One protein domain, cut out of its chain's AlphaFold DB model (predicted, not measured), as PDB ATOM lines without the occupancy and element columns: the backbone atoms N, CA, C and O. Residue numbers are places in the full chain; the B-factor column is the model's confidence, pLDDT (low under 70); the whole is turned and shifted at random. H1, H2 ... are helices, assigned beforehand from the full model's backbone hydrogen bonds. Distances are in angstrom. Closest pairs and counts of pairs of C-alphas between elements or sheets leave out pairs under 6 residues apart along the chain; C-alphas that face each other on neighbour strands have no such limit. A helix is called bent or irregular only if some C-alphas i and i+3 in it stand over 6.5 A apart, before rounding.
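What this domain is: This is residues 201 to 328 and 349 to 418 of the 488 residues of an uncharacterized protein of Botrytis elliptica (UniProt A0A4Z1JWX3). What shape do these coordinates make? They make a long rod, though only just a rod, built along one very long helix, H6; H4 runs beside it in the opposite direction, and H2 packs on a part of each, giving an up-and-down bundle of three helices, each running against the one before it. Short H1 packs on the first residues of H2, H3 comes between H2 and H4 along the chain, H5 makes a corner with the last residues of H4, and residues 322 to 328 and 413 to 418 stick out. What is it made of, and how large is it? The printed part has 198 residues with six named helices, H1 to H6 in that order, and no named strand, so its class is all helix. It is extended, with a radius of gyration of the C-alphas of 28.7 A and spans of 102 by 40 by 22 A.

How they stand to each other: Where does the first helix stand? H1, residues 201 to 206, touches H2, residues 218 to 249, with the closest C-alphas, those of Phe 205 and Val 218, 6.0 A apart; H2 touches it with residues 218 to 219 alone. How do the bundle's helices stand? H2 touches H4, residues 266 to 306, with residues 222 to 236 alone, opposite ways at a shallow tilt of 34 degrees, only just short of steep; the closest C-alphas, those of Val 229 and Leu 271, are 6.4 A apart. H6, residues 349 to 418, touches H2 with residues 380 to 398 alone, the same way at a shallow tilt of 21 degrees, and the closest C-alphas, those of Ile 226 and Ala 384, are 6.0 A apart. H4 and H6 touch with 46 pairs of C-alphas within 8 A, the closest those of Ser 300 and Ser 363 at 5.5 A, opposite ways at a shallow tilt of 20 degrees. Where are the other two? H3, residues 256 to 262, touches no helix but is near H6. H5, residues 314 to 327, only just touches H4, with 3 pairs of C-alphas within 8 A, the closest those of Ala 302 and Ala 317 at 7.5 A; they are about perpendicular at 76 degrees. Are the helix backbones complete? Every O i to N i+4 pair is within hydrogen-bond range in H2, H3, H4 and H6, against 8 of 10 in H5 and 0 of 2 in H1, where 1 of 3 O i to N i+3 pairs is.

Where its parts are: Where does the printed part begin? H1 starts at C-alpha 201 (-33.363, -25.493, 7.671), is 10.2 A long and is irregular, with C-alphas 202 and 205 7.5 A apart. How long are the others? From first to last C-alpha, H2 is 46.9 A, H3 10.1 A, H4 60.5 A, H5 20.9 A and H6 103.0 A, the last ending at C-alpha 418 (-39.840, -31.334, 82.469).

The domain as a whole: Is there a cut? Residues 329 to 348 are not printed, and C-alphas 328 and 349 are 12.8 A apart across the cut. Which link is long? Of the links printed whole, H1 to H2, with 11 residues, is long. Where is confidence low? Residues 208 to 214, 247 to 265, 305 to 328 and 349 to 356 have pLDDT under 70.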
ATOM      1  N   CYS A 201     -33.975 -25.852   6.390       79.88
ATOM      2  CA  CYS A 201     -33.363 -25.493   7.671       79.88
ATOM      3  C   CYS A 201     -34.371 -25.250   8.811       79.88
ATOM      4  O   CYS A 201     -33.986 -25.352   9.981       79.88
ATOM      5  N   SER A 202     -35.622 -24.893   8.507       81.06
ATOM      6  CA  SER A 202     -36.657 -24.616   9.510       81.06
ATOM      7  C   SER A 202     -37.570 -25.806   9.801       81.06
ATOM      8  O   SER A 202     -38.161 -25.864  10.877       81.06
ATOM      9  N   THR A 203     -37.679 -26.763   8.879       80.19
ATOM     10  CA  THR A 203     -38.575 -27.925   9.001       80.19
ATOM     11  C   THR A 203     -37.917 -29.117   9.666       80.19
ATOM     12  O   THR A 203     -38.630 -29.928  10.245       80.19
ATOM     13  N   VAL A 204     -36.577 -29.190   9.655       78.19
ATOM     14  CA  VAL A 204     -35.780 -30.279  10.230       78.19
ATOM     15  C   VAL A 204     -36.414 -30.762  11.553       78.19
ATOM     16  O   VAL A 204     -37.055 -31.805  11.569       78.19
ATOM     17  N   PHE A 205     -36.377 -30.045  12.666       76.81
ATOM     18  CA  PHE A 205     -36.905 -30.617  13.922       76.81
ATOM     19  C   PHE A 205     -38.420 -30.650  14.122       76.81
ATOM     20  O   PHE A 205     -38.864 -31.173  15.143       76.81
ATOM     21  N   PHE A 206     -39.190 -30.168  13.154       79.81
ATOM     22  CA  PHE A 206     -40.643 -30.029  13.256       79.81
ATOM     23  C   PHE A 206     -41.397 -30.982  12.328       79.81
ATOM     24  O   PHE A 206     -42.608 -31.150  12.458       79.81
ATOM     25  N   ASP A 207     -40.685 -31.653  11.422       75.81
ATOM     26  CA  ASP A 207     -41.260 -32.698  10.592       75.81
ATOM     27  C   ASP A 207     -41.608 -33.935  11.438       75.81
ATOM     28  O   ASP A 207     -40.734 -34.598  12.009       75.81
ATOM     29  N   ARG A 208     -42.911 -34.224  11.513       66.69
ATOM     30  CA  ARG A 208     -43.496 -35.376  12.216       66.69
ATOM     31  C   ARG A 208     -43.734 -36.575  11.299       66.69
ATOM     32  O   ARG A 208     -44.245 -37.604  11.750       66.69
ATOM     33  N   THR A 209     -43.422 -36.470  10.007       66.12
ATOM     34  CA  THR A 209     -43.473 -37.643   9.136       66.12
ATOM     35  C   THR A 209     -42.423 -38.641   9.623       66.12
ATOM     36  O   THR A 209     -41.272 -38.279   9.860       66.12
ATOM     37  N   LYS A 210     -42.828 -39.900   9.862       56.56
ATOM     38  CA  LYS A 210     -41.905 -40.931  10.358       56.56
ATOM     39  C   LYS A 210     -40.709 -40.997   9.410       56.56
ATOM     40  O   LYS A 210     -40.899 -41.388   8.254       56.56
ATOM     41  N   PRO A 211     -39.499 -40.635   9.861       57.72
ATOM     42  CA  PRO A 211     -38.379 -40.553   8.954       57.72
ATOM     43  C   PRO A 211     -38.019 -41.967   8.500       57.72
ATOM     44  O   PRO A 211     -37.938 -42.903   9.298       57.72
ATOM     45  N   THR A 212     -37.752 -42.126   7.206       53.84
ATOM     46  CA  THR A 212     -37.017 -43.287   6.683       53.84
ATOM     47  C   THR A 212     -35.570 -43.314   7.199       53.84
ATOM     48  O   THR A 212     -34.908 -44.350   7.134       53.84
ATOM     49  N   ASP A 213     -35.095 -42.195   7.758       61.25
ATOM     50  CA  ASP A 213     -33.760 -41.995   8.318       61.25
ATOM     51  C   ASP A 213     -33.711 -42.062   9.865       61.25
ATOM     52  O   ASP A 213     -34.705 -41.999  10.587       61.25
ATOM     53  N   LYS A 214     -32.501 -42.158  10.417       68.38
ATOM     54  CA  LYS A 214     -32.160 -42.140  11.839       68.38
ATOM     55  C   LYS A 214     -32.220 -40.727  12.437       68.38
ATOM     56  O   LYS A 214     -31.399 -40.421  13.301       68.38
ATOM     57  N   ARG A 215     -33.207 -39.911  12.110       75.00
ATOM     58  CA  ARG A 215     -33.426 -38.607  12.750       75.00
ATOM     59  C   ARG A 215     -34.041 -38.751  14.160       75.00
ATOM     60  O   ARG A 215     -34.746 -39.733  14.414       75.00
ATOM     61  N   PRO A 216     -33.740 -37.868  15.134       79.06
ATOM     62  CA  PRO A 216     -34.507 -37.774  16.379       79.06
ATOM     63  C   PRO A 216     -35.813 -36.994  16.179       79.06
ATOM     64  O   PRO A 216     -35.798 -35.898  15.627       79.06
ATOM     65  N   GLU A 217     -36.918 -37.543  16.682       83.81
ATOM     66  CA  GLU A 217     -38.203 -36.844  16.823       83.81
ATOM     67  C   GLU A 217     -38.101 -35.895  18.026       83.81
ATOM     68  O   GLU A 217     -38.465 -36.246  19.145       83.81
ATOM     69  N   VAL A 218     -37.481 -34.730  17.828       86.88
ATOM     70  CA  VAL A 218     -37.092 -33.834  18.930       86.88
ATOM     71  C   VAL A 218     -38.305 -33.402  19.757       86.88
ATOM     72  O   VAL A 218     -38.278 -33.547  20.976       86.88
ATOM     73  N   LEU A 219     -39.381 -32.952  19.107       88.75
ATOM     74  CA  LEU A 219     -40.599 -32.497  19.788       88.75
ATOM     75  C   LEU A 219     -41.269 -33.620  20.585       88.75
ATOM     76  O   LEU A 219     -41.635 -33.411  21.740       88.75
ATOM     77  N   ASP A 220     -41.333 -34.831  20.031       88.00
ATOM     78  CA  ASP A 220     -41.875 -35.986  20.748       88.00
ATOM     79  C   ASP A 220     -40.989 -36.371  21.935       88.00
ATOM     80  O   ASP A 220     -41.495 -36.789  22.973       88.00
ATOM     81  N   ILE A 221     -39.662 -36.250  21.821       90.19
ATOM     82  CA  ILE A 221     -38.751 -36.501  22.945       90.19
ATOM     83  C   ILE A 221     -39.012 -35.499  24.076       90.19
ATOM     84  O   ILE A 221     -39.141 -35.924  25.223       90.19
ATOM     85  N   PHE A 222     -39.152 -34.208  23.766       93.06
ATOM     86  CA  PHE A 222     -39.488 -33.186  24.762       93.06
ATOM     87  C   PHE A 222     -40.871 -33.413  25.378       93.06
ATOM     88  O   PHE A 222     -41.001 -33.397  26.598       93.06
ATOM     89  N   SER A 223     -41.888 -33.701  24.562       93.19
ATOM     90  CA  SER A 223     -43.241 -33.999  25.043       93.19
ATOM     91  C   SER A 223     -43.262 -35.215  25.979       93.19
ATOM     92  O   SER A 223     -43.856 -35.156  27.054       93.19
ATOM     93  N   ASN A 224     -42.536 -36.285  25.637       91.50
ATOM     94  CA  ASN A 224     -42.407 -37.461  26.499       91.50
ATOM     95  C   ASN A 224     -41.649 -37.157  27.800       91.50
ATOM     96  O   ASN A 224     -42.047 -37.645  28.855       91.50
ATOM     97  N   ALA A 225     -40.580 -36.356  27.744       92.38
ATOM     98  CA  ALA A 225     -39.829 -35.959  28.933       92.38
ATOM     99  C   ALA A 225     -40.696 -35.123  29.891       92.38
ATOM    100  O   ALA A 225     -40.749 -35.410  31.085       92.38
ATOM    101  N   ILE A 226     -41.453 -34.155  29.363       94.50
ATOM    102  CA  ILE A 226     -42.427 -33.364  30.129       94.50
ATOM    103  C   ILE A 226     -43.507 -34.274  30.728       94.50
ATOM    104  O   ILE A 226     -43.817 -34.159  31.913       94.50
ATOM    105  N   GLY A 227     -44.043 -35.211  29.939       93.44
ATOM    106  CA  GLY A 227     -45.022 -36.195  30.403       93.44
ATOM    107  C   GLY A 227     -44.501 -37.033  31.572       93.44
ATOM    108  O   GLY A 227     -45.190 -37.172  32.581       93.44
ATOM    109  N   TYR A 228     -43.256 -37.507  31.486       91.62
ATOM    110  CA  TYR A 228     -42.602 -38.254  32.560       91.62
ATOM    111  C   TYR A 228     -42.435 -37.420  33.837       91.62
ATOM    112  O   TYR A 228     -42.792 -37.876  34.924       91.62
ATOM    113  N   VAL A 229     -41.933 -36.183  33.734       93.12
ATOM    114  CA  VAL A 229     -41.786 -35.307  34.909       93.12
ATOM    115  C   VAL A 229     -43.154 -34.996  35.525       93.12
ATOM    116  O   VAL A 229     -43.284 -35.007  36.748       93.12
ATOM    117  N   SER A 230     -44.187 -34.789  34.704       94.19
ATOM    118  CA  SER A 230     -45.564 -34.562  35.165       94.19
ATOM    119  C   SER A 230     -46.135 -35.761  35.934       94.19
ATOM    120  O   SER A 230     -46.727 -35.593  37.008       94.19
ATOM    121  N   GLU A 231     -45.913 -36.981  35.435       93.25
ATOM    122  CA  GLU A 231     -46.318 -38.221  36.104       93.25
ATOM    123  C   GLU A 231     -45.606 -38.366  37.453       93.25
ATOM    124  O   GLU A 231     -46.243 -38.554  38.490       93.25
ATOM    125  N   MET A 232     -44.281 -38.193  37.468       89.75
ATOM    126  CA  MET A 232     -43.492 -38.301  38.695       89.75
ATOM    127  C   MET A 232     -43.855 -37.219  39.716       89.75
ATOM    128  O   MET A 232     -43.920 -37.506  40.911       89.75
ATOM    129  N   LYS A 233     -44.151 -35.996  39.259       92.00
ATOM    130  CA  LYS A 233     -44.678 -34.911  40.096       92.00
ATOM    131  C   LYS A 233     -46.007 -35.314  40.738       92.00
ATOM    132  O   LYS A 233     -46.177 -35.130  41.940       92.00
ATOM    133  N   THR A 234     -46.937 -35.873  39.965       92.94
ATOM    134  CA  THR A 234     -48.246 -36.315  40.479       92.94
ATOM    135  C   THR A 234     -48.080 -37.413  41.529       92.94
ATOM    136  O   THR A 234     -48.598 -37.275  42.635       92.94
ATOM    137  N   ASN A 235     -47.241 -38.416  41.255       89.38
ATOM    138  CA  ASN A 235     -46.908 -39.464  42.224       89.38
ATOM    139  C   ASN A 235     -46.287 -38.885  43.509       89.38
ATOM    140  O   ASN A 235     -46.620 -39.313  44.612       89.38
ATOM    141  N   ALA A 236     -45.396 -37.897  43.392       88.31
ATOM    142  CA  ALA A 236     -44.779 -37.246  44.546       88.31
ATOM    143  C   ALA A 236     -45.800 -36.467  45.399       88.31
ATOM    144  O   ALA A 236     -45.719 -36.508  46.629       88.31
ATOM    145  N   PHE A 237     -46.772 -35.801  44.766       89.69
ATOM    146  CA  PHE A 237     -47.880 -35.128  45.453       89.69
ATOM    147  C   PHE A 237     -48.791 -36.114  46.188       89.69
ATOM    148  O   PHE A 237     -49.119 -35.883  47.351       89.69
ATOM    149  N   GLU A 238     -49.179 -37.214  45.543       89.62
ATOM    150  CA  GLU A 238     -50.016 -38.246  46.168       89.62
ATOM    151  C   GLU A 238     -49.312 -38.889  47.366       89.62
ATOM    152  O   GLU A 238     -49.894 -39.001  48.445       89.62
ATOM    153  N   LEU A 239     -48.030 -39.242  47.214       85.94
ATOM    154  CA  LEU A 239     -47.222 -39.780  48.309       85.94
ATOM    155  C   LEU A 239     -47.095 -38.781  49.463       85.94
ATOM    156  O   LEU A 239     -47.187 -39.172  50.625       85.94
ATOM    157  N   PHE A 240     -46.895 -37.495  49.163       86.44
ATOM    158  CA  PHE A 240     -46.832 -36.448  50.180       86.44
ATOM    159  C   PHE A 240     -48.135 -36.356  50.978       86.44
ATOM    160  O   PHE A 240     -48.102 -36.454  52.205       86.44
ATOM    161  N   TRP A 241     -49.277 -36.225  50.301       86.25
ATOM    162  CA  TRP A 241     -50.565 -36.100  50.981       86.25
ATOM    163  C   TRP A 241     -50.953 -37.365  51.743       86.25
ATOM    164  O   TRP A 241     -51.429 -37.259  52.873       86.25
ATOM    165  N   GLY A 242     -50.647 -38.549  51.204       84.25
ATOM    166  CA  GLY A 242     -50.825 -39.808  51.924       84.25
ATOM    167  C   GLY A 242     -50.033 -39.857  53.236       84.25
ATOM    168  O   GLY A 242     -50.540 -40.343  54.247       84.25
ATOM    169  N   HIS A 243     -48.812 -39.310  53.270       78.69
ATOM    170  CA  HIS A 243     -48.040 -39.205  54.515       78.69
ATOM    171  C   HIS A 243     -48.629 -38.174  55.483       78.69
ATOM    172  O   HIS A 243     -48.703 -38.441  56.681       78.69
ATOM    173  N   VAL A 244     -49.056 -37.009  54.989       80.81
ATOM    174  CA  VAL A 244     -49.677 -35.964  55.821       80.81
ATOM    175  C   VAL A 244     -50.948 -36.486  56.499       80.81
ATOM    176  O   VAL A 244     -51.139 -36.268  57.695       80.81
ATOM    177  N   GLU A 245     -51.793 -37.220  55.775       82.12
ATOM    178  CA  GLU A 245     -53.033 -37.785  56.316       82.12
ATOM    179  C   GLU A 245     -52.762 -38.832  57.409       82.12
ATOM    180  O   GLU A 245     -53.371 -38.787  58.480       82.12
ATOM    181  N   GLN A 246     -51.779 -39.713  57.197       73.88
ATOM    182  CA  GLN A 246     -51.358 -40.694  58.205       73.88
ATOM    183  C   GLN A 246     -50.835 -40.034  59.490       73.88
ATOM    184  O   GLN A 246     -51.081 -40.541  60.585       73.88
ATOM    185  N   LEU A 247     -50.131 -38.906  59.364       69.00
ATOM    186  CA  LEU A 247     -49.611 -38.134  60.497       69.00
ATOM    187  C   LEU A 247     -50.715 -37.382  61.247       69.00
ATOM    188  O   LEU A 247     -50.665 -37.281  62.469       69.00
ATOM    189  N   SER A 248     -51.728 -36.887  60.535       68.88
ATOM    190  CA  SER A 248     -52.894 -36.231  61.138       68.88
ATOM    191  C   SER A 248     -53.779 -37.222  61.911       68.88
ATOM    192  O   SER A 248     -54.278 -36.913  62.993       68.88
ATOM    193  N   GLY A 249     -53.945 -38.444  61.386       63.94
ATOM    194  CA  GLY A 249     -54.828 -39.465  61.959       63.94
ATOM    195  C   GLY A 249     -54.308 -40.155  63.227       63.94
ATOM    196  O   GLY A 249     -55.100 -40.715  63.985       63.94
ATOM    197  N   HIS A 250     -53.001 -40.108  63.502       56.84
ATOM    198  CA  HIS A 250     -52.411 -40.748  64.676       56.84
ATOM    199  C   HIS A 250     -51.471 -39.802  65.438       56.84
ATOM    200  O   HIS A 250     -50.423 -39.418  64.934       56.84
ATOM    201  N   LYS A 251     -51.753 -39.587  66.734       53.31
ATOM    202  CA  LYS A 251     -50.772 -39.190  67.775       53.31
ATOM    203  C   LYS A 251     -49.693 -40.280  67.984       53.31
ATOM    204  O   LYS A 251     -49.401 -40.673  69.112       53.31
ATOM    205  N   LEU A 252     -49.168 -40.889  66.921       51.06
ATOM    206  CA  LEU A 252     -48.152 -41.925  67.055       51.06
ATOM    207  C   LEU A 252     -46.796 -41.256  67.229       51.06
ATOM    208  O   LEU A 252     -46.390 -40.466  66.386       51.06
ATOM    209  N   LYS A 253     -46.071 -41.651  68.280       57.00
ATOM    210  CA  LYS A 253     -44.619 -41.487  68.378       57.00
ATOM    211  C   LYS A 253     -43.992 -42.063  67.102       57.00
ATOM    212  O   LYS A 253     -43.859 -43.281  66.964       57.00
ATOM    213  N   ILE A 254     -43.698 -41.210  66.124       57.03
ATOM    214  CA  ILE A 254     -43.102 -41.626  64.855       57.03
ATOM    215  C   ILE A 254     -41.699 -42.134  65.177       57.03
ATOM    216  O   ILE A 254     -40.890 -41.410  65.754       57.03
ATOM    217  N   SER A 255     -41.399 -43.380  64.802       55.88
ATOM    218  CA  SER A 255     -40.024 -43.878  64.878       55.88
ATOM    219  C   SER A 255     -39.107 -42.938  64.075       55.88
ATOM    220  O   SER A 255     -39.403 -42.676  62.900       55.88
ATOM    221  N   PRO A 256     -37.996 -42.447  64.657       60.72
ATOM    222  CA  PRO A 256     -37.127 -41.443  64.037       60.72
ATOM    223  C   PRO A 256     -36.570 -41.885  62.673       60.72
ATOM    224  O   PRO A 256     -36.247 -41.051  61.827       60.72
ATOM    225  N   GLU A 257     -36.510 -43.191  62.407       58.91
ATOM    226  CA  GLU A 257     -36.080 -43.744  61.119       58.91
ATOM    227  C   GLU A 257     -37.122 -43.564  60.003       58.91
ATOM    228  O   GLU A 257     -36.761 -43.216  58.878       58.91
ATOM    229  N   LYS A 258     -38.419 -43.735  60.304       61.62
ATOM    230  CA  LYS A 258     -39.502 -43.493  59.333       61.62
ATOM    231  C   LYS A 258     -39.648 -42.007  59.030       61.62
ATOM    232  O   LYS A 258     -39.780 -41.653  57.864       61.62
ATOM    233  N   ALA A 259     -39.520 -41.144  60.042       59.75
ATOM    234  CA  ALA A 259     -39.473 -39.698  59.839       59.75
ATOM    235  C   ALA A 259     -38.363 -39.323  58.842       59.75
ATOM    236  O   ALA A 259     -38.626 -38.653  57.852       59.75
ATOM    237  N   ARG A 260     -37.130 -39.813  59.031       62.56
ATOM    238  CA  ARG A 260     -36.006 -39.540  58.110       62.56
ATOM    239  C   ARG A 260     -36.254 -40.011  56.674       62.56
ATOM    240  O   ARG A 260     -35.792 -39.355  55.745       62.56
ATOM    241  N   LEU A 261     -36.982 -41.112  56.481       59.16
ATOM    242  CA  LEU A 261     -37.347 -41.596  55.147       59.16
ATOM    243  C   LEU A 261     -38.365 -40.671  54.457       59.16
ATOM    244  O   LEU A 261     -38.235 -40.414  53.263       59.16
ATOM    245  N   TYR A 262     -39.328 -40.131  55.211       60.00
ATOM    246  CA  TYR A 262     -40.304 -39.155  54.709       60.00
ATOM    247  C   TYR A 262     -39.682 -37.780  54.411       60.00
ATOM    248  O   TYR A 262     -40.147 -37.082  53.513       60.00
ATOM    249  N   HIS A 263     -38.587 -37.428  55.091       59.53
ATOM    250  CA  HIS A 263     -37.820 -36.194  54.878       59.53
ATOM    251  C   HIS A 263     -36.834 -36.240  53.697       59.53
ATOM    252  O   HIS A 263     -36.070 -35.294  53.496       59.53
ATOM    253  N   ASN A 264     -36.791 -37.319  52.912       65.25
ATOM    254  CA  ASN A 264     -35.858 -37.396  51.792       65.25
ATOM    255  C   ASN A 264     -36.339 -36.523  50.619       65.25
ATOM    256  O   ASN A 264     -37.157 -36.964  49.821       65.25
ATOM    257  N   ILE A 265     -35.802 -35.302  50.522       69.31
ATOM    258  CA  ILE A 265     -36.061 -34.300  49.463       69.31
ATOM    259  C   ILE A 265     -35.358 -34.649  48.134       69.31
ATOM    260  O   ILE A 265     -35.614 -34.057  47.084       69.31
ATOM    261  N   ASN A 266     -34.442 -35.619  48.152       74.12
ATOM    262  CA  ASN A 266     -33.599 -35.928  47.003       74.12
ATOM    263  C   ASN A 266     -34.365 -36.331  45.717       74.12
ATOM    264  O   ASN A 266     -33.929 -35.910  44.646       74.12
ATOM    265  N   PRO A 267     -35.483 -37.095  45.745       79.00
ATOM    266  CA  PRO A 267     -36.167 -37.465  44.508       79.00
ATOM    267  C   PRO A 267     -36.859 -36.267  43.843       79.00
ATOM    268  O   PRO A 267     -36.712 -36.090  42.636       79.00
ATOM    269  N   GLU A 268     -37.535 -35.394  44.594       84.56
ATOM    270  CA  GLU A 268     -38.173 -34.197  44.027       84.56
ATOM    271  C   GLU A 268     -37.148 -33.154  43.575       84.56
ATOM    272  O   GLU A 268     -37.349 -32.504  42.553       84.56
ATOM    273  N   GLY A 269     -36.016 -33.028  44.276       86.12
ATOM    274  CA  GLY A 269     -34.919 -32.157  43.843       86.12
ATOM    275  C   GLY A 269     -34.317 -32.580  42.496       86.12
ATOM    276  O   GLY A 269     -33.998 -31.728  41.665       86.12
ATOM    277  N   VAL A 270     -34.209 -33.890  42.242       87.94
ATOM    278  CA  VAL A 270     -33.767 -34.424  40.942       87.94
ATOM    279  C   VAL A 270     -34.806 -34.157  39.852       87.94
ATOM    280  O   VAL A 270     -34.431 -33.727  38.764       87.94
ATOM    281  N   LEU A 271     -36.096 -34.348  40.142       90.06
ATOM    282  CA  LEU A 271     -37.177 -34.022  39.203       90.06
ATOM    283  C   LEU A 271     -37.219 -32.525  38.872       90.06
ATOM    284  O   LEU A 271     -37.450 -32.155  37.723       90.06
ATOM    285  N   LEU A 272     -36.944 -31.659  39.853       92.38
ATOM    286  CA  LEU A 272     -36.916 -30.214  39.647       92.38
ATOM    287  C   LEU A 272     -35.759 -29.824  38.739       92.38
ATOM    288  O   LEU A 272     -35.937 -29.001  37.843       92.38
ATOM    289  N   ARG A 273     -34.587 -30.435  38.941       90.69
ATOM    290  CA  ARG A 273     -33.451 -30.252  38.041       90.69
ATOM    291  C   ARG A 273     -33.799 -30.690  36.615       90.69
ATOM    292  O   ARG A 273     -33.538 -29.927  35.696       90.69
ATOM    293  N   GLU A 274     -34.431 -31.850  36.443       91.06
ATOM    294  CA  GLU A 274     -34.860 -32.334  35.122       91.06
ATOM    295  C   GLU A 274     -35.822 -31.346  34.441       91.06
ATOM    296  O   GLU A 274     -35.628 -31.004  33.276       91.06
ATOM    297  N   ALA A 275     -36.812 -30.826  35.174       93.94
ATOM    298  CA  ALA A 275     -37.737 -29.818  34.656       93.94
ATOM    299  C   ALA A 275     -37.006 -28.541  34.205       93.94
ATOM    300  O   ALA A 275     -37.293 -28.007  33.136       93.94
ATOM    301  N   HIS A 276     -36.034 -28.062  34.991       93.56
ATOM    302  CA  HIS A 276     -35.230 -26.890  34.632       93.56
ATOM    303  C   HIS A 276     -34.352 -27.135  33.403       93.56
ATOM    304  O   HIS A 276     -34.260 -26.254  32.550       93.56
ATOM    305  N   ASP A 277     -33.738 -28.314  33.295       92.12
ATOM    306  CA  ASP A 277     -32.913 -28.677  32.141       92.12
ATOM    307  C   ASP A 277     -33.768 -28.691  30.853       92.12
ATOM    308  O   ASP A 277     -33.379 -28.097  29.846       92.12
ATOM    309  N   ILE A 278     -34.990 -29.245  30.912       94.19
ATOM    310  CA  ILE A 278     -35.967 -29.206  29.808       94.19
ATOM    311  C   ILE A 278     -36.325 -27.766  29.412       94.19
ATOM    312  O   ILE A 278     -36.308 -27.437  28.223       94.19
ATOM    313  N   ILE A 279     -36.641 -26.907  30.387       95.50
ATOM    314  CA  ILE A 279     -37.008 -25.502  30.143       95.50
ATOM    315  C   ILE A 279     -35.861 -24.756  29.459       95.50
ATOM    316  O   ILE A 279     -36.084 -24.061  28.467       95.50
ATOM    317  N   GLU A 280     -34.635 -24.885  29.968       93.75
ATOM    318  CA  GLU A 280     -33.484 -24.173  29.411       93.75
ATOM    319  C   GLU A 280     -33.175 -24.641  27.980       93.75
ATOM    320  O   GLU A 280     -32.927 -23.806  27.108       93.75
ATOM    321  N   GLU A 281     -33.264 -25.941  27.688       94.56
ATOM    322  CA  GLU A 281     -33.080 -26.456  26.325       94.56
ATOM    323  C   GLU A 281     -34.169 -25.998  25.350       94.56
ATOM    324  O   GLU A 281     -33.844 -25.538  24.249       94.56
ATOM    325  N   LEU A 282     -35.443 -26.040  25.752       95.19
ATOM    326  CA  LEU A 282     -36.553 -25.522  24.943       95.19
ATOM    327  C   LEU A 282     -36.394 -24.028  24.667       95.19
ATOM    328  O   LEU A 282     -36.553 -23.587  23.530       95.19
ATOM    329  N   LYS A 283     -35.982 -23.255  25.671       95.06
ATOM    330  CA  LYS A 283     -35.714 -21.821  25.540       95.06
ATOM    331  C   LYS A 283     -34.558 -21.530  24.581       95.06
ATOM    332  O   LYS A 283     -34.627 -20.576  23.800       95.06
ATOM    333  N   MET A 284     -33.494 -22.339  24.600       93.69
ATOM    334  CA  MET A 284     -32.394 -22.231  23.634       93.69
ATOM    335  C   MET A 284     -32.875 -22.502  22.200       93.69
ATOM    336  O   MET A 284     -32.547 -21.735  21.291       93.69
ATOM    337  N   ILE A 285     -33.687 -23.544  22.003       92.88
ATOM    338  CA  ILE A 285     -34.277 -23.910  20.704       92.88
ATOM    339  C   ILE A 285     -35.233 -22.815  20.204       92.88
ATOM    340  O   ILE A 285     -35.105 -22.356  19.067       92.88
ATOM    341  N   SER A 286     -36.129 -22.341  21.072       93.25
ATOM    342  CA  SER A 286     -37.072 -21.241  20.827       93.25
ATOM    343  C   SER A 286     -36.350 -19.967  20.388       93.25
ATOM    344  O   SER A 286     -36.719 -19.333  19.401       93.25
ATOM    345  N   ARG A 287     -35.221 -19.629  21.024       92.38
ATOM    346  CA  ARG A 287     -34.407 -18.476  20.616       92.38
ATOM    347  C   ARG A 287     -33.848 -18.608  19.197       92.38
ATOM    348  O   ARG A 287     -33.778 -17.606  18.485       92.38
ATOM    349  N   ILE A 288     -33.426 -19.805  18.787       91.31
ATOM    350  CA  ILE A 288     -32.911 -20.044  17.431       91.31
ATOM    351  C   ILE A 288     -34.047 -19.949  16.411       91.31
ATOM    352  O   ILE A 288     -33.887 -19.272  15.396       91.31
ATOM    353  N   ASN A 289     -35.201 -20.557  16.697       90.81
ATOM    354  CA  ASN A 289     -36.375 -20.469  15.828       90.81
ATOM    355  C   ASN A 289     -36.846 -19.011  15.667       90.81
ATOM    356  O   ASN A 289     -37.042 -18.547  14.545       90.81
ATOM    357  N   LEU A 290     -36.863 -18.230  16.751       91.25
ATOM    358  CA  LEU A 290     -37.160 -16.797  16.702       91.25
ATOM    359  C   LEU A 290     -36.196 -16.024  15.785       91.25
ATOM    360  O   LEU A 290     -36.618 -15.138  15.042       91.25
ATOM    361  N   GLN A 291     -34.903 -16.359  15.789       88.94
ATOM    362  CA  GLN A 291     -33.931 -15.753  14.871       88.94
ATOM    363  C   GLN A 291     -34.192 -16.149  13.411       88.94
ATOM    364  O   GLN A 291     -34.070 -15.305  12.521       88.94
ATOM    365  N   GLN A 292     -34.574 -17.401  13.147       88.31
ATOM    366  CA  GLN A 292     -34.982 -17.847  11.810       88.31
ATOM    367  C   GLN A 292     -36.240 -17.112  11.338       88.31
ATOM    368  O   GLN A 292     -36.290 -16.651  10.195       88.31
ATOM    369  N   LEU A 293     -37.221 -16.932  12.226       89.12
ATOM    370  CA  LEU A 293     -38.445 -16.186  11.953       89.12
ATOM    371  C   LEU A 293     -38.130 -14.736  11.577       89.12
ATOM    372  O   LEU A 293     -38.598 -14.259  10.548       89.12
ATOM    373  N   GLN A 294     -37.285 -14.054  12.354       88.06
ATOM    374  CA  GLN A 294     -36.872 -12.674  12.077       88.06
ATOM    375  C   GLN A 294     -36.193 -12.538  10.708       88.06
ATOM    376  O   GLN A 294     -36.543 -11.648   9.933       88.06
ATOM    377  N   VAL A 295     -35.253 -13.431  10.379       84.94
ATOM    378  CA  VAL A 295     -34.566 -13.417   9.076       84.94
ATOM    379  C   VAL A 295     -35.553 -13.662   7.934       84.94
ATOM    380  O   VAL A 295     -35.528 -12.945   6.935       84.94
ATOM    381  N   THR A 296     -36.461 -14.624   8.099       83.50
ATOM    382  CA  THR A 296     -37.466 -14.967   7.082       83.50
ATOM    383  C   THR A 296     -38.475 -13.834   6.890       83.50
ATOM    384  O   THR A 296     -38.827 -13.507   5.759       83.50
ATOM    385  N   GLN A 297     -38.885 -13.155   7.966       86.00
ATOM    386  CA  GLN A 297     -39.748 -11.974   7.900       86.00
ATOM    387  C   GLN A 297     -39.073 -10.809   7.173       86.00
ATOM    388  O   GLN A 297     -39.705 -10.168   6.334       86.00
ATOM    389  N   VAL A 298     -37.800 -10.529   7.471       82.75
ATOM    390  CA  VAL A 298     -37.028  -9.489   6.769       82.75
ATOM    391  C   VAL A 298     -36.911  -9.824   5.283       82.75
ATOM    392  O   VAL A 298     -37.149  -8.957   4.443       82.75
ATOM    393  N   PHE A 299     -36.623 -11.083   4.952       80.38
ATOM    394  CA  PHE A 299     -36.558 -11.551   3.570       80.38
ATOM    395  C   PHE A 299     -37.908 -11.415   2.847       80.38
ATOM    396  O   PHE A 299     -37.973 -10.845   1.759       80.38
ATOM    397  N   SER A 300     -39.003 -11.849   3.477       82.00
ATOM    398  CA  SER A 300     -40.356 -11.730   2.921       82.00
ATOM    399  C   SER A 300     -40.759 -10.268   2.700       82.00
ATOM    400  O   SER A 300     -41.314  -9.937   1.653       82.00
ATOM    401  N   LYS A 301     -40.444  -9.368   3.643       80.31
ATOM    402  CA  LYS A 301     -40.689  -7.923   3.494       80.31
ATOM    403  C   LYS A 301     -39.893  -7.332   2.333       80.31
ATOM    404  O   LYS A 301     -40.448  -6.578   1.541       80.31
ATOM    405  N   ALA A 302     -38.627  -7.720   2.179       74.88
ATOM    406  CA  ALA A 302     -37.802  -7.269   1.060       74.88
ATOM    407  C   ALA A 302     -38.380  -7.702  -0.302       74.88
ATOM    408  O   ALA A 302     -38.394  -6.907  -1.244       74.88
ATOM    409  N   LEU A 303     -38.928  -8.921  -0.401       73.69
ATOM    410  CA  LEU A 303     -39.626  -9.383  -1.608       73.69
ATOM    411  C   LEU A 303     -40.908  -8.579  -1.894       73.69
ATOM    412  O   LEU A 303     -41.196  -8.276  -3.053       73.69
ATOM    413  N   GLN A 304     -41.658  -8.184  -0.859       72.44
ATOM    414  CA  GLN A 304     -42.866  -7.355  -0.996       72.44
ATOM    415  C   GLN A 304     -42.557  -5.920  -1.450       72.44
ATOM    416  O   GLN A 304     -43.237  -5.394  -2.336       72.44
ATOM    417  N   THR A 305     -41.510  -5.298  -0.897       68.06
ATOM    418  CA  THR A 305     -41.027  -3.963  -1.295       68.06
ATOM    419  C   THR A 305     -40.669  -3.913  -2.784       68.06
ATOM    420  O   THR A 305     -41.031  -2.968  -3.482       68.06
ATOM    421  N   MET A 306     -40.035  -4.965  -3.313       60.22
ATOM    422  CA  MET A 306     -39.663  -5.064  -4.733       60.22
ATOM    423  C   MET A 306     -40.868  -5.196  -5.683       60.22
ATOM    424  O   MET A 306     -40.760  -4.860  -6.860       60.22
ATOM    425  N   ASN A 307     -42.021  -5.652  -5.187       62.94
ATOM    426  CA  ASN A 307     -43.270  -5.740  -5.951       62.94
ATOM    427  C   ASN A 307     -44.113  -4.445  -5.874       62.94
ATOM    428  O   ASN A 307     -45.244  -4.414  -6.355       62.94
ATOM    429  N   GLY A 308     -43.579  -3.382  -5.258       58.88
ATOM    430  CA  GLY A 308     -44.249  -2.084  -5.136       58.88
ATOM    431  C   GLY A 308     -45.362  -2.036  -4.084       58.88
ATOM    432  O   GLY A 308     -46.223  -1.167  -4.171       58.88
ATOM    433  N   GLN A 309     -45.379  -2.965  -3.117       51.16
ATOM    434  CA  GLN A 309     -46.404  -3.011  -2.061       51.16
ATOM    435  C   GLN A 309     -46.028  -2.244  -0.776       51.16
ATOM    436  O   GLN A 309     -46.919  -1.956   0.017       51.16
ATOM    437  N   VAL A 310     -44.750  -1.903  -0.552       52.38
ATOM    438  CA  VAL A 310     -44.249  -1.213   0.661       52.38
ATOM    439  C   VAL A 310     -43.078  -0.287   0.281       52.38
ATOM    440  O   VAL A 310     -42.249  -0.694  -0.533       52.38
ATOM    441  N   GLU A 311     -42.994   0.932   0.838       48.78
ATOM    442  CA  GLU A 311     -41.890   1.883   0.571       48.78
ATOM    443  C   GLU A 311     -40.500   1.307   0.936       48.78
ATOM    444  O   GLU A 311     -40.379   0.544   1.900       48.78
ATOM    445  N   PRO A 312     -39.438   1.622   0.166       46.41
ATOM    446  CA  PRO A 312     -38.162   0.921   0.262       46.41
ATOM    447  C   PRO A 312     -37.257   1.387   1.405       46.41
ATOM    448  O   PRO A 312     -37.035   2.572   1.616       46.41
ATOM    449  N   MET A 313     -36.613   0.418   2.058       47.69
ATOM    450  CA  MET A 313     -35.398   0.634   2.844       47.69
ATOM    451  C   MET A 313     -34.211   0.663   1.857       47.69
ATOM    452  O   MET A 313     -33.826  -0.378   1.317       47.69
ATOM    453  N   GLN A 314     -33.692   1.861   1.551       52.47
ATOM    454  CA  GLN A 314     -32.779   2.141   0.421       52.47
ATOM    455  C   GLN A 314     -31.542   1.220   0.310       52.47
ATOM    456  O   GLN A 314     -31.074   0.966  -0.798       52.47
ATOM    457  N   GLU A 315     -31.008   0.710   1.421       54.00
ATOM    458  CA  GLU A 315     -29.718  -0.000   1.436       54.00
ATOM    459  C   GLU A 315     -29.807  -1.469   0.973       54.00
ATOM    460  O   GLU A 315     -28.889  -1.973   0.329       54.00
ATOM    461  N   ILE A 316     -30.929  -2.157   1.224       49.84
ATOM    462  CA  ILE A 316     -31.091  -3.593   0.906       49.84
ATOM    463  C   ILE A 316     -31.622  -3.792  -0.526       49.84
ATOM    464  O   ILE A 316     -31.278  -4.768  -1.198       49.84
ATOM    465  N   ALA A 317     -32.395  -2.829  -1.037       48.19
ATOM    466  CA  ALA A 317     -32.900  -2.834  -2.412       48.19
ATOM    467  C   ALA A 317     -31.765  -2.763  -3.457       48.19
ATOM    468  O   ALA A 317     -31.835  -3.402  -4.511       48.19
ATOM    469  N   GLY A 318     -30.684  -2.035  -3.148       49.66
ATOM    470  CA  GLY A 318     -29.498  -1.937  -4.004       49.66
ATOM    471  C   GLY A 318     -28.769  -3.273  -4.164       49.66
ATOM    472  O   GLY A 318     -28.439  -3.662  -5.283       49.66
ATOM    473  N   LEU A 319     -28.591  -4.019  -3.069       52.03
ATOM    474  CA  LEU A 319     -27.951  -5.335  -3.112       52.03
ATOM    475  C   LEU A 319     -28.820  -6.328  -3.900       52.03
ATOM    476  O   LEU A 319     -28.341  -6.944  -4.844       52.03
ATOM    477  N   LEU A 320     -30.117  -6.416  -3.586       52.78
ATOM    478  CA  LEU A 320     -31.049  -7.364  -4.213       52.78
ATOM    479  C   LEU A 320     -31.301  -7.097  -5.707       52.78
ATOM    480  O   LEU A 320     -31.475  -8.040  -6.476       52.78
ATOM    481  N   SER A 321     -31.289  -5.833  -6.141       53.94
ATOM    482  CA  SER A 321     -31.420  -5.486  -7.567       53.94
ATOM    483  C   SER A 321     -30.198  -5.907  -8.392       53.94
ATOM    484  O   SER A 321     -30.355  -6.388  -9.517       53.94
ATOM    485  N   LEU A 322     -28.993  -5.810  -7.821       51.78
ATOM    486  CA  LEU A 322     -27.765  -6.373  -8.393       51.78
ATOM    487  C   LEU A 322     -27.832  -7.904  -8.487       51.78
ATOM    488  O   LEU A 322     -27.393  -8.470  -9.484       51.78
ATOM    489  N   MET A 323     -28.447  -8.565  -7.503       50.41
ATOM    490  CA  MET A 323     -28.610 -10.022  -7.484       50.41
ATOM    491  C   MET A 323     -29.567 -10.537  -8.559       50.41
ATOM    492  O   MET A 323     -29.224 -11.460  -9.288       50.41
ATOM    493  N   LEU A 324     -30.732  -9.905  -8.727       51.59
ATOM    494  CA  LEU A 324     -31.716 -10.285  -9.752       51.59
ATOM    495  C   LEU A 324     -31.181 -10.083 -11.179       51.59
ATOM    496  O   LEU A 324     -31.541 -10.816 -12.100       51.59
ATOM    497  N   LYS A 325     -30.278  -9.114 -11.358       51.94
ATOM    498  CA  LYS A 325     -29.578  -8.870 -12.623       51.94
ATOM    499  C   LYS A 325     -28.598  -9.997 -12.975       51.94
ATOM    500  O   LYS A 325     -28.431 -10.298 -14.154       51.94
ATOM    501  N   GLU A 326     -27.997 -10.645 -11.977       53.66
ATOM    502  CA  GLU A 326     -27.181 -11.852 -12.174       53.66
ATOM    503  C   GLU A 326     -28.045 -13.092 -12.475       53.66
ATOM    504  O   GLU A 326     -27.662 -13.899 -13.322       53.66
ATOM    505  N   LEU A 327     -29.259 -13.200 -11.910       43.62
ATOM    506  CA  LEU A 327     -30.208 -14.281 -12.248       43.62
ATOM    507  C   LEU A 327     -30.661 -14.224 -13.717       43.62
ATOM    508  O   LEU A 327     -30.796 -15.243 -14.389       43.62
ATOM    509  N   GLN A 328     -30.830 -13.016 -14.263       50.47
ATOM    510  CA  GLN A 328     -31.168 -12.816 -15.679       50.47
ATOM    511  C   GLN A 328     -30.048 -13.241 -16.638       50.47
ATOM    512  O   GLN A 328     -30.313 -13.530 -17.803       50.47
ATOM    513  N   LYS A 349     -42.832  -9.841 -19.199       49.75
ATOM    514  CA  LYS A 349     -43.186  -9.071 -17.990       49.75
ATOM    515  C   LYS A 349     -44.254  -9.770 -17.148       49.75
ATOM    516  O   LYS A 349     -44.148  -9.769 -15.923       49.75
ATOM    517  N   ASN A 350     -45.246 -10.395 -17.784       50.06
ATOM    518  CA  ASN A 350     -46.289 -11.139 -17.075       50.06
ATOM    519  C   ASN A 350     -45.746 -12.426 -16.445       50.06
ATOM    520  O   ASN A 350     -46.060 -12.702 -15.290       50.06
ATOM    521  N   PHE A 351     -44.872 -13.159 -17.144       46.94
ATOM    522  CA  PHE A 351     -44.225 -14.355 -16.595       46.94
ATOM    523  C   PHE A 351     -43.363 -14.024 -15.364       46.94
ATOM    524  O   PHE A 351     -43.527 -14.639 -14.313       46.94
ATOM    525  N   ASN A 352     -42.547 -12.965 -15.434       56.69
ATOM    526  CA  ASN A 352     -41.739 -12.503 -14.298       56.69
ATOM    527  C   ASN A 352     -42.586 -11.997 -13.117       56.69
ATOM    528  O   ASN A 352     -42.209 -12.191 -11.964       56.69
ATOM    529  N   LYS A 353     -43.753 -11.391 -13.374       60.12
ATOM    530  CA  LYS A 353     -44.687 -10.952 -12.324       60.12
ATOM    531  C   LYS A 353     -45.389 -12.129 -11.636       60.12
ATOM    532  O   LYS A 353     -45.582 -12.099 -10.424       60.12
ATOM    533  N   VAL A 354     -45.752 -13.168 -12.391       59.62
ATOM    534  CA  VAL A 354     -46.321 -14.414 -11.849       59.62
ATOM    535  C   VAL A 354     -45.271 -15.171 -11.030       59.62
ATOM    536  O   VAL A 354     -45.569 -15.614  -9.920       59.62
ATOM    537  N   ILE A 355     -44.027 -15.226 -11.520       61.03
ATOM    538  CA  ILE A 355     -42.897 -15.792 -10.781       61.03
ATOM    539  C   ILE A 355     -42.652 -14.997  -9.488       61.03
ATOM    540  O   ILE A 355     -42.618 -15.562  -8.408       61.03
ATOM    541  N   LEU A 356     -42.604 -13.672  -9.516       68.00
ATOM    542  CA  LEU A 356     -42.395 -12.918  -8.277       68.00
ATOM    543  C   LEU A 356     -43.534 -13.127  -7.255       68.00
ATOM    544  O   LEU A 356     -43.286 -13.236  -6.056       68.00
ATOM    545  N   LYS A 357     -44.782 -13.248  -7.725       70.94
ATOM    546  CA  LYS A 357     -45.951 -13.458  -6.862       70.94
ATOM    547  C   LYS A 357     -45.964 -14.837  -6.188       70.94
ATOM    548  O   LYS A 357     -46.288 -14.905  -5.006       70.94
ATOM    549  N   HIS A 358     -45.602 -15.917  -6.891       72.50
ATOM    550  CA  HIS A 358     -45.534 -17.245  -6.257       72.50
ATOM    551  C   HIS A 358     -44.412 -17.314  -5.208       72.50
ATOM    552  O   HIS A 358     -44.612 -17.901  -4.147       72.50
ATOM    553  N   THR A 359     -43.272 -16.664  -5.461       73.62
ATOM    554  CA  THR A 359     -42.149 -16.580  -4.516       73.62
ATOM    555  C   THR A 359     -42.546 -15.838  -3.237       73.62
ATOM    556  O   THR A 359     -42.204 -16.285  -2.148       73.62
ATOM    557  N   ILE A 360     -43.311 -14.746  -3.356       76.25
ATOM    558  CA  ILE A 360     -43.838 -13.993  -2.205       76.25
ATOM    559  C   ILE A 360     -44.842 -14.827  -1.405       76.25
ATOM    560  O   ILE A 360     -44.773 -14.865  -0.183       76.25
ATOM    561  N   ASN A 361     -45.771 -15.515  -2.073       81.00
ATOM    562  CA  ASN A 361     -46.723 -16.373  -1.367       81.00
ATOM    563  C   ASN A 361     -45.988 -17.475  -0.594       81.00
ATOM    564  O   ASN A 361     -46.204 -17.633   0.599       81.00
ATOM    565  N   ARG A 362     -45.010 -18.133  -1.228       80.25
ATOM    566  CA  ARG A 362     -44.191 -19.157  -0.572       80.25
ATOM    567  C   ARG A 362     -43.375 -18.608   0.601       80.25
ATOM    568  O   ARG A 362     -43.155 -19.324   1.574       80.25
ATOM    569  N   SER A 363     -42.909 -17.358   0.529       81.50
ATOM    570  CA  SER A 363     -42.211 -16.730   1.656       81.50
ATOM    571  C   SER A 363     -43.148 -16.430   2.822       81.50
ATOM    572  O   SER A 363     -42.735 -16.576   3.968       81.50
ATOM    573  N   LEU A 364     -44.397 -16.045   2.548       84.75
ATOM    574  CA  LEU A 364     -45.421 -15.838   3.575       84.75
ATOM    575  C   LEU A 364     -45.827 -17.156   4.239       84.75
ATOM    576  O   LEU A 364     -45.827 -17.220   5.467       84.75
ATOM    577  N   ASP A 365     -46.055 -18.211   3.453       86.38
ATOM    578  CA  ASP A 365     -46.364 -19.554   3.963       86.38
ATOM    579  C   ASP A 365     -45.236 -20.075   4.873       86.38
ATOM    580  O   ASP A 365     -45.475 -20.678   5.922       86.38
ATOM    581  N   LEU A 366     -43.977 -19.799   4.508       85.38
ATOM    582  CA  LEU A 366     -42.819 -20.157   5.324       85.38
ATOM    583  C   LEU A 366     -42.767 -19.362   6.639       85.38
ATOM    584  O   LEU A 366     -42.456 -19.933   7.683       85.38
ATOM    585  N   VAL A 367     -43.086 -18.062   6.617       88.56
ATOM    586  CA  VAL A 367     -43.188 -17.247   7.842       88.56
ATOM    587  C   VAL A 367     -44.277 -17.792   8.764       88.56
ATOM    588  O   VAL A 367     -44.043 -17.906   9.966       88.56
ATOM    589  N   GLU A 368     -45.439 -18.152   8.218       90.50
ATOM    590  CA  GLU A 368     -46.537 -18.745   8.984       90.50
ATOM    591  C   GLU A 368     -46.131 -20.093   9.591       90.50
ATOM    592  O   GLU A 368     -46.314 -20.314  10.787       90.50
ATOM    593  N   THR A 369     -45.479 -20.953   8.807       89.06
ATOM    594  CA  THR A 369     -44.978 -22.256   9.269       89.06
ATOM    595  C   THR A 369     -44.003 -22.101  10.440       89.06
ATOM    596  O   THR A 369     -44.180 -22.725  11.486       89.06
ATOM    597  N   ILE A 370     -43.006 -21.217  10.313       88.94
ATOM    598  CA  ILE A 370     -42.037 -20.962  11.390       88.94
ATOM    599  C   ILE A 370     -42.732 -20.332  12.609       88.94
ATOM    600  O   ILE A 370     -42.405 -20.668  13.744       88.94
ATOM    601  N   SER A 371     -43.726 -19.464  12.403       93.12
ATOM    602  CA  SER A 371     -44.517 -18.890  13.498       93.12
ATOM    603  C   SER A 371     -45.313 -19.955  14.262       93.12
ATOM    604  O   SER A 371     -45.389 -19.901  15.489       93.12
ATOM    605  N   ASN A 372     -45.877 -20.941  13.563       91.88
ATOM    606  CA  ASN A 372     -46.575 -22.065  14.187       91.88
ATOM    607  C   ASN A 372     -45.607 -22.933  15.000       91.88
ATOM    608  O   ASN A 372     -45.907 -23.275  16.142       91.88
ATOM    609  N   HIS A 373     -44.416 -23.205  14.460       89.69
ATOM    610  CA  HIS A 373     -43.345 -23.904  15.178       89.69
ATOM    611  C   HIS A 373     -42.922 -23.162  16.456       89.69
ATOM    612  O   HIS A 373     -42.708 -23.782  17.497       89.69
ATOM    613  N   GLN A 374     -42.832 -21.829  16.401       91.50
ATOM    614  CA  GLN A 374     -42.523 -21.003  17.568       91.50
ATOM    615  C   GLN A 374     -43.608 -21.107  18.648       91.50
ATOM    616  O   GLN A 374     -43.283 -21.227  19.829       91.50
ATOM    617  N   SER A 375     -44.883 -21.085  18.251       93.38
ATOM    618  CA  SER A 375     -46.020 -21.259  19.167       93.38
ATOM    619  C   SER A 375     -45.997 -22.633  19.842       93.38
ATOM    620  O   SER A 375     -46.174 -22.736  21.053       93.38
ATOM    621  N   GLU A 376     -45.698 -23.691  19.087       92.31
ATOM    622  CA  GLU A 376     -45.591 -25.051  19.622       92.31
ATOM    623  C   GLU A 376     -44.463 -25.183  20.659       92.31
ATOM    624  O   GLU A 376     -44.670 -25.738  21.740       92.31
ATOM    625  N   LEU A 377     -43.279 -24.631  20.374       93.75
ATOM    626  CA  LEU A 377     -42.176 -24.610  21.339       93.75
ATOM    627  C   LEU A 377     -42.537 -23.840  22.607       93.75
ATOM    628  O   LEU A 377     -42.167 -24.263  23.701       93.75
ATOM    629  N   GLN A 378     -43.267 -22.735  22.464       94.69
ATOM    630  CA  GLN A 378     -43.722 -21.940  23.597       94.69
ATOM    631  C   GLN A 378     -44.714 -22.719  24.471       94.69
ATOM    632  O   GLN A 378     -44.581 -22.706  25.690       94.69
ATOM    633  N   GLN A 379     -45.638 -23.478  23.876       95.44
ATOM    634  CA  GLN A 379     -46.557 -24.342  24.628       95.44
ATOM    635  C   GLN A 379     -45.821 -25.423  25.435       95.44
ATOM    636  O   GLN A 379     -46.180 -25.690  26.585       95.44
ATOM    637  N   LEU A 380     -44.784 -26.040  24.856       95.19
ATOM    638  CA  LEU A 380     -43.947 -27.010  25.571       95.19
ATOM    639  C   LEU A 380     -43.160 -26.343  26.710       95.19
ATOM    640  O   LEU A 380     -43.074 -26.906  27.802       95.19
ATOM    641  N   GLU A 381     -42.613 -25.147  26.476       95.94
ATOM    642  CA  GLU A 381     -41.892 -24.373  27.493       95.94
ATOM    643  C   GLU A 381     -42.810 -24.003  28.666       95.94
ATOM    644  O   GLU A 381     -42.441 -24.220  29.822       95.94
ATOM    645  N   ASP A 382     -44.012 -23.499  28.380       96.69
ATOM    646  CA  ASP A 382     -44.995 -23.106  29.392       96.69
ATOM    647  C   ASP A 382     -45.467 -24.321  30.207       96.69
ATOM    648  O   ASP A 382     -45.522 -24.252  31.434       96.69
ATOM    649  N   SER A 383     -45.689 -25.469  29.556       95.88
ATOM    650  CA  SER A 383     -46.040 -26.725  30.240       95.88
ATOM    651  C   SER A 383     -44.933 -27.188  31.197       95.88
ATOM    652  O   SER A 383     -45.197 -27.580  32.335       95.88
ATOM    653  N   ALA A 384     -43.671 -27.136  30.757       95.62
ATOM    654  CA  ALA A 384     -42.532 -27.503  31.594       95.62
ATOM    655  C   ALA A 384     -42.338 -26.517  32.761       95.62
ATOM    656  O   ALA A 384     -42.022 -26.939  33.879       95.62
ATOM    657  N   ARG A 385     -42.561 -25.216  32.522       97.06
ATOM    658  CA  ARG A 385     -42.516 -24.166  33.549       97.06
ATOM    659  C   ARG A 385     -43.573 -24.387  34.621       97.06
ATOM    660  O   ARG A 385     -43.219 -24.382  35.797       97.06
ATOM    661  N   GLU A 386     -44.816 -24.653  34.231       96.44
ATOM    662  CA  GLU A 386     -45.905 -24.926  35.169       96.44
ATOM    663  C   GLU A 386     -45.581 -26.131  36.069       96.44
ATOM    664  O   GLU A 386     -45.715 -26.062  37.291       96.44
ATOM    665  N   ILE A 387     -45.075 -27.226  35.491       94.06
ATOM    666  CA  ILE A 387     -44.667 -28.413  36.260       94.06
ATOM    667  C   ILE A 387     -43.533 -28.081  37.238       94.06
ATOM    668  O   ILE A 387     -43.551 -28.543  38.381       94.06
ATOM    669  N   SER A 388     -42.550 -27.287  36.807       95.25
ATOM    670  CA  SER A 388     -41.433 -26.850  37.651       95.25
ATOM    671  C   SER A 388     -41.902 -25.993  38.830       95.25
ATOM    672  O   SER A 388     -41.459 -26.206  39.961       95.25
ATOM    673  N   GLU A 389     -42.835 -25.068  38.595       95.50
ATOM    674  CA  GLU A 389     -43.456 -24.241  39.635       95.50
ATOM    675  C   GLU A 389     -44.221 -25.106  40.643       95.50
ATOM    676  O   GLU A 389     -43.938 -25.047  41.838       95.50
ATOM    677  N   GLN A 390     -45.081 -26.013  40.174       94.12
ATOM    678  CA  GLN A 390     -45.820 -26.929  41.050       94.12
ATOM    679  C   GLN A 390     -44.896 -27.843  41.871       94.12
ATOM    680  O   GLN A 390     -45.181 -28.160  43.027       94.12
ATOM    681  N   LEU A 391     -43.781 -28.289  41.293       92.50
ATOM    682  CA  LEU A 391     -42.804 -29.115  41.998       92.50
ATOM    683  C   LEU A 391     -42.010 -28.305  43.033       92.50
ATOM    684  O   LEU A 391     -41.694 -28.815  44.110       92.50
ATOM    685  N   ARG A 392     -41.719 -27.035  42.737       93.06
ATOM    686  CA  ARG A 392     -41.154 -26.093  43.705       93.06
ATOM    687  C   ARG A 392     -42.121 -25.869  44.867       93.06
ATOM    688  O   ARG A 392     -41.684 -25.910  46.015       93.06
ATOM    689  N   ASP A 393     -43.412 -25.725  44.594       92.44
ATOM    690  CA  ASP A 393     -44.436 -25.598  45.630       92.44
ATOM    691  C   ASP A 393     -44.493 -26.858  46.504       92.44
ATOM    692  O   ASP A 393     -44.414 -26.754  47.728       92.44
ATOM    693  N   LEU A 394     -44.486 -28.059  45.912       90.12
ATOM    694  CA  LEU A 394     -44.406 -29.317  46.669       90.12
ATOM    695  C   LEU A 394     -43.171 -29.375  47.581       90.12
ATOM    696  O   LEU A 394     -43.258 -29.796  48.736       90.12
ATOM    697  N   LEU A 395     -42.014 -28.951  47.073       89.50
ATOM    698  CA  LEU A 395     -40.774 -28.905  47.843       89.50
ATOM    699  C   LEU A 395     -40.867 -27.940  49.027       89.50
ATOM    700  O   LEU A 395     -40.409 -28.280  50.121       89.50
ATOM    701  N   THR A 396     -41.485 -26.772  48.839       89.88
ATOM    702  CA  THR A 396     -41.702 -25.826  49.943       89.88
ATOM    703  C   THR A 396     -42.659 -26.392  50.990       89.88
ATOM    704  O   THR A 396     -42.360 -26.310  52.180       89.88
ATOM    705  N   LEU A 397     -43.741 -27.061  50.574       88.81
ATOM    706  CA  LEU A 397     -44.666 -27.741  51.487       88.81
ATOM    707  C   LEU A 397     -43.967 -28.841  52.298       88.81
ATOM    708  O   LEU A 397     -44.134 -28.911  53.516       88.81
ATOM    709  N   LYS A 398     -43.124 -29.662  51.659       84.94
ATOM    710  CA  LYS A 398     -42.320 -30.684  52.352       84.94
ATOM    711  C   LYS A 398     -41.347 -30.081  53.363       84.94
ATOM    712  O   LYS A 398     -41.205 -30.613  54.460       84.94
ATOM    713  N   GLN A 399     -40.691 -28.974  53.019       85.50
ATOM    714  CA  GLN A 399     -39.786 -28.272  53.936       85.50
ATOM    715  C   GLN A 399     -40.534 -27.668  55.130       85.50
ATOM    716  O   GLN A 399     -40.078 -27.797  56.266       85.50
ATOM    717  N   GLN A 400     -41.700 -27.060  54.897       85.56
ATOM    718  CA  GLN A 400     -42.555 -26.540  55.966       85.56
ATOM    719  C   GLN A 400     -43.025 -27.660  56.897       85.56
ATOM    720  O   GLN A 400     -42.930 -27.527  58.115       85.56
ATOM    721  N   GLN A 401     -43.459 -28.792  56.339       81.38
ATOM    722  CA  GLN A 401     -43.838 -29.961  57.128       81.38
ATOM    723  C   GLN A 401     -42.663 -30.484  57.964       81.38
ATOM    724  O   GLN A 401     -42.844 -30.767  59.145       81.38
ATOM    725  N   ALA A 402     -41.465 -30.583  57.380       79.31
ATOM    726  CA  ALA A 402     -40.267 -31.031  58.087       79.31
ATOM    727  C   ALA A 402     -39.966 -30.153  59.310       79.31
ATOM    728  O   ALA A 402     -39.728 -30.668  60.400       79.31
ATOM    729  N   SER A 403     -40.061 -28.832  59.140       83.50
ATOM    730  CA  SER A 403     -39.876 -27.870  60.229       83.50
ATOM    731  C   SER A 403     -40.932 -28.022  61.328       83.50
ATOM    732  O   SER A 403     -40.590 -27.974  62.508       83.50
ATOM    733  N   ILE A 404     -42.200 -28.259  60.967       80.38
ATOM    734  CA  ILE A 404     -43.271 -28.507  61.945       80.38
ATOM    735  C   ILE A 404     -43.000 -29.799  62.719       80.38
ATOM    736  O   ILE A 404     -43.104 -29.808  63.943       80.38
ATOM    737  N   ILE A 405     -42.620 -30.878  62.030       76.31
ATOM    738  CA  ILE A 405     -42.320 -32.165  62.667       76.31
ATOM    739  C   ILE A 405     -41.144 -32.015  63.638       76.31
ATOM    740  O   ILE A 405     -41.235 -32.465  64.779       76.31
ATOM    741  N   GLU A 406     -40.067 -31.344  63.229       77.81
ATOM    742  CA  GLU A 406     -38.911 -31.080  64.090       77.81
ATOM    743  C   GLU A 406     -39.289 -30.238  65.318       77.81
ATOM    744  O   GLU A 406     -38.917 -30.587  66.441       77.81
ATOM    745  N   ALA A 407     -40.106 -29.194  65.138       79.00
ATOM    746  CA  ALA A 407     -40.617 -28.388  66.241       79.00
ATOM    747  C   ALA A 407     -41.455 -29.231  67.218       79.00
ATOM    748  O   ALA A 407     -41.227 -29.168  68.426       79.00
ATOM    749  N   THR A 408     -42.366 -30.074  66.725       77.69
ATOM    750  CA  THR A 408     -43.167 -30.962  67.588       77.69
ATOM    751  C   THR A 408     -42.311 -31.985  68.334       77.69
ATOM    752  O   THR A 408     -42.492 -32.161  69.533       77.69
ATOM    753  N   ALA A 409     -41.310 -32.578  67.677       77.81
ATOM    754  CA  ALA A 409     -40.382 -33.499  68.328       77.81
ATOM    755  C   ALA A 409     -39.547 -32.798  69.414       77.81
ATOM    756  O   ALA A 409     -39.288 -33.376  70.464       77.81
ATOM    757  N   SER A 410     -39.149 -31.540  69.191       76.50
ATOM    758  CA  SER A 410     -38.437 -30.745  70.199       76.50
ATOM    759  C   SER A 410     -39.316 -30.398  71.407       76.50
ATOM    760  O   SER A 410     -38.822 -30.387  72.534       76.50
ATOM    761  N   LEU A 411     -40.617 -30.172  71.189       80.56
ATOM    762  CA  LEU A 411     -41.588 -29.962  72.263       80.56
ATOM    763  C   LEU A 411     -41.791 -31.238  73.082       80.56
ATOM    764  O   LEU A 411     -41.791 -31.160  74.306       80.56
ATOM    765  N   ASP A 412     -41.885 -32.399  72.431       77.25
ATOM    766  CA  ASP A 412     -41.971 -33.690  73.125       77.25
ATOM    767  C   ASP A 412     -40.716 -33.948  73.980       77.25
ATOM    768  O   ASP A 412     -40.823 -34.348  75.138       77.25
ATOM    769  N   LEU A 413     -39.519 -33.654  73.451       78.81
ATOM    770  CA  LEU A 413     -38.266 -33.743  74.216       78.81
ATOM    771  C   LEU A 413     -38.235 -32.769  75.405       78.81
ATOM    772  O   LEU A 413     -37.717 -33.107  76.471       78.81
ATOM    773  N   ALA A 414     -38.779 -31.562  75.241       82.56
ATOM    774  CA  ALA A 414     -38.882 -30.589  76.323       82.56
ATOM    775  C   ALA A 414     -39.871 -31.048  77.410       82.56
ATOM    776  O   ALA A 414     -39.575 -30.897  78.593       82.56
ATOM    777  N   ASP A 415     -41.001 -31.647  77.032       82.81
ATOM    778  CA  ASP A 415     -41.984 -32.195  77.973       82.81
ATOM    779  C   ASP A 415     -41.410 -33.385  78.763       82.81
ATOM    780  O   ASP A 415     -41.503 -33.429  79.994       82.81
ATOM    781  N   GLU A 416     -40.705 -34.301  78.085       84.00
ATOM    782  CA  GLU A 416     -39.977 -35.394  78.743       84.00
ATOM    783  C   GLU A 416     -38.906 -34.855  79.715       84.00
ATOM    784  O   GLU A 416     -38.788 -35.352  80.840       84.00
ATOM    785  N   SER A 417     -38.194 -33.782  79.349       83.62
ATOM    786  CA  SER A 417     -37.230 -33.099  80.225       83.62
ATOM    787  C   SER A 417     -37.889 -32.476  81.464       83.62
ATOM    788  O   SER A 417     -37.379 -32.612  82.579       83.62
ATOM    789  N   VAL A 418     -39.071 -31.863  81.326       84.62
ATOM    790  CA  VAL A 418     -39.840 -31.334  82.469       84.62
ATOM    791  C   VAL A 418     -40.255 -32.464  83.415       84.62
ATOM    792  O   VAL A 418     -40.096 -32.354  84.638       84.62
TER     793      VAL A 418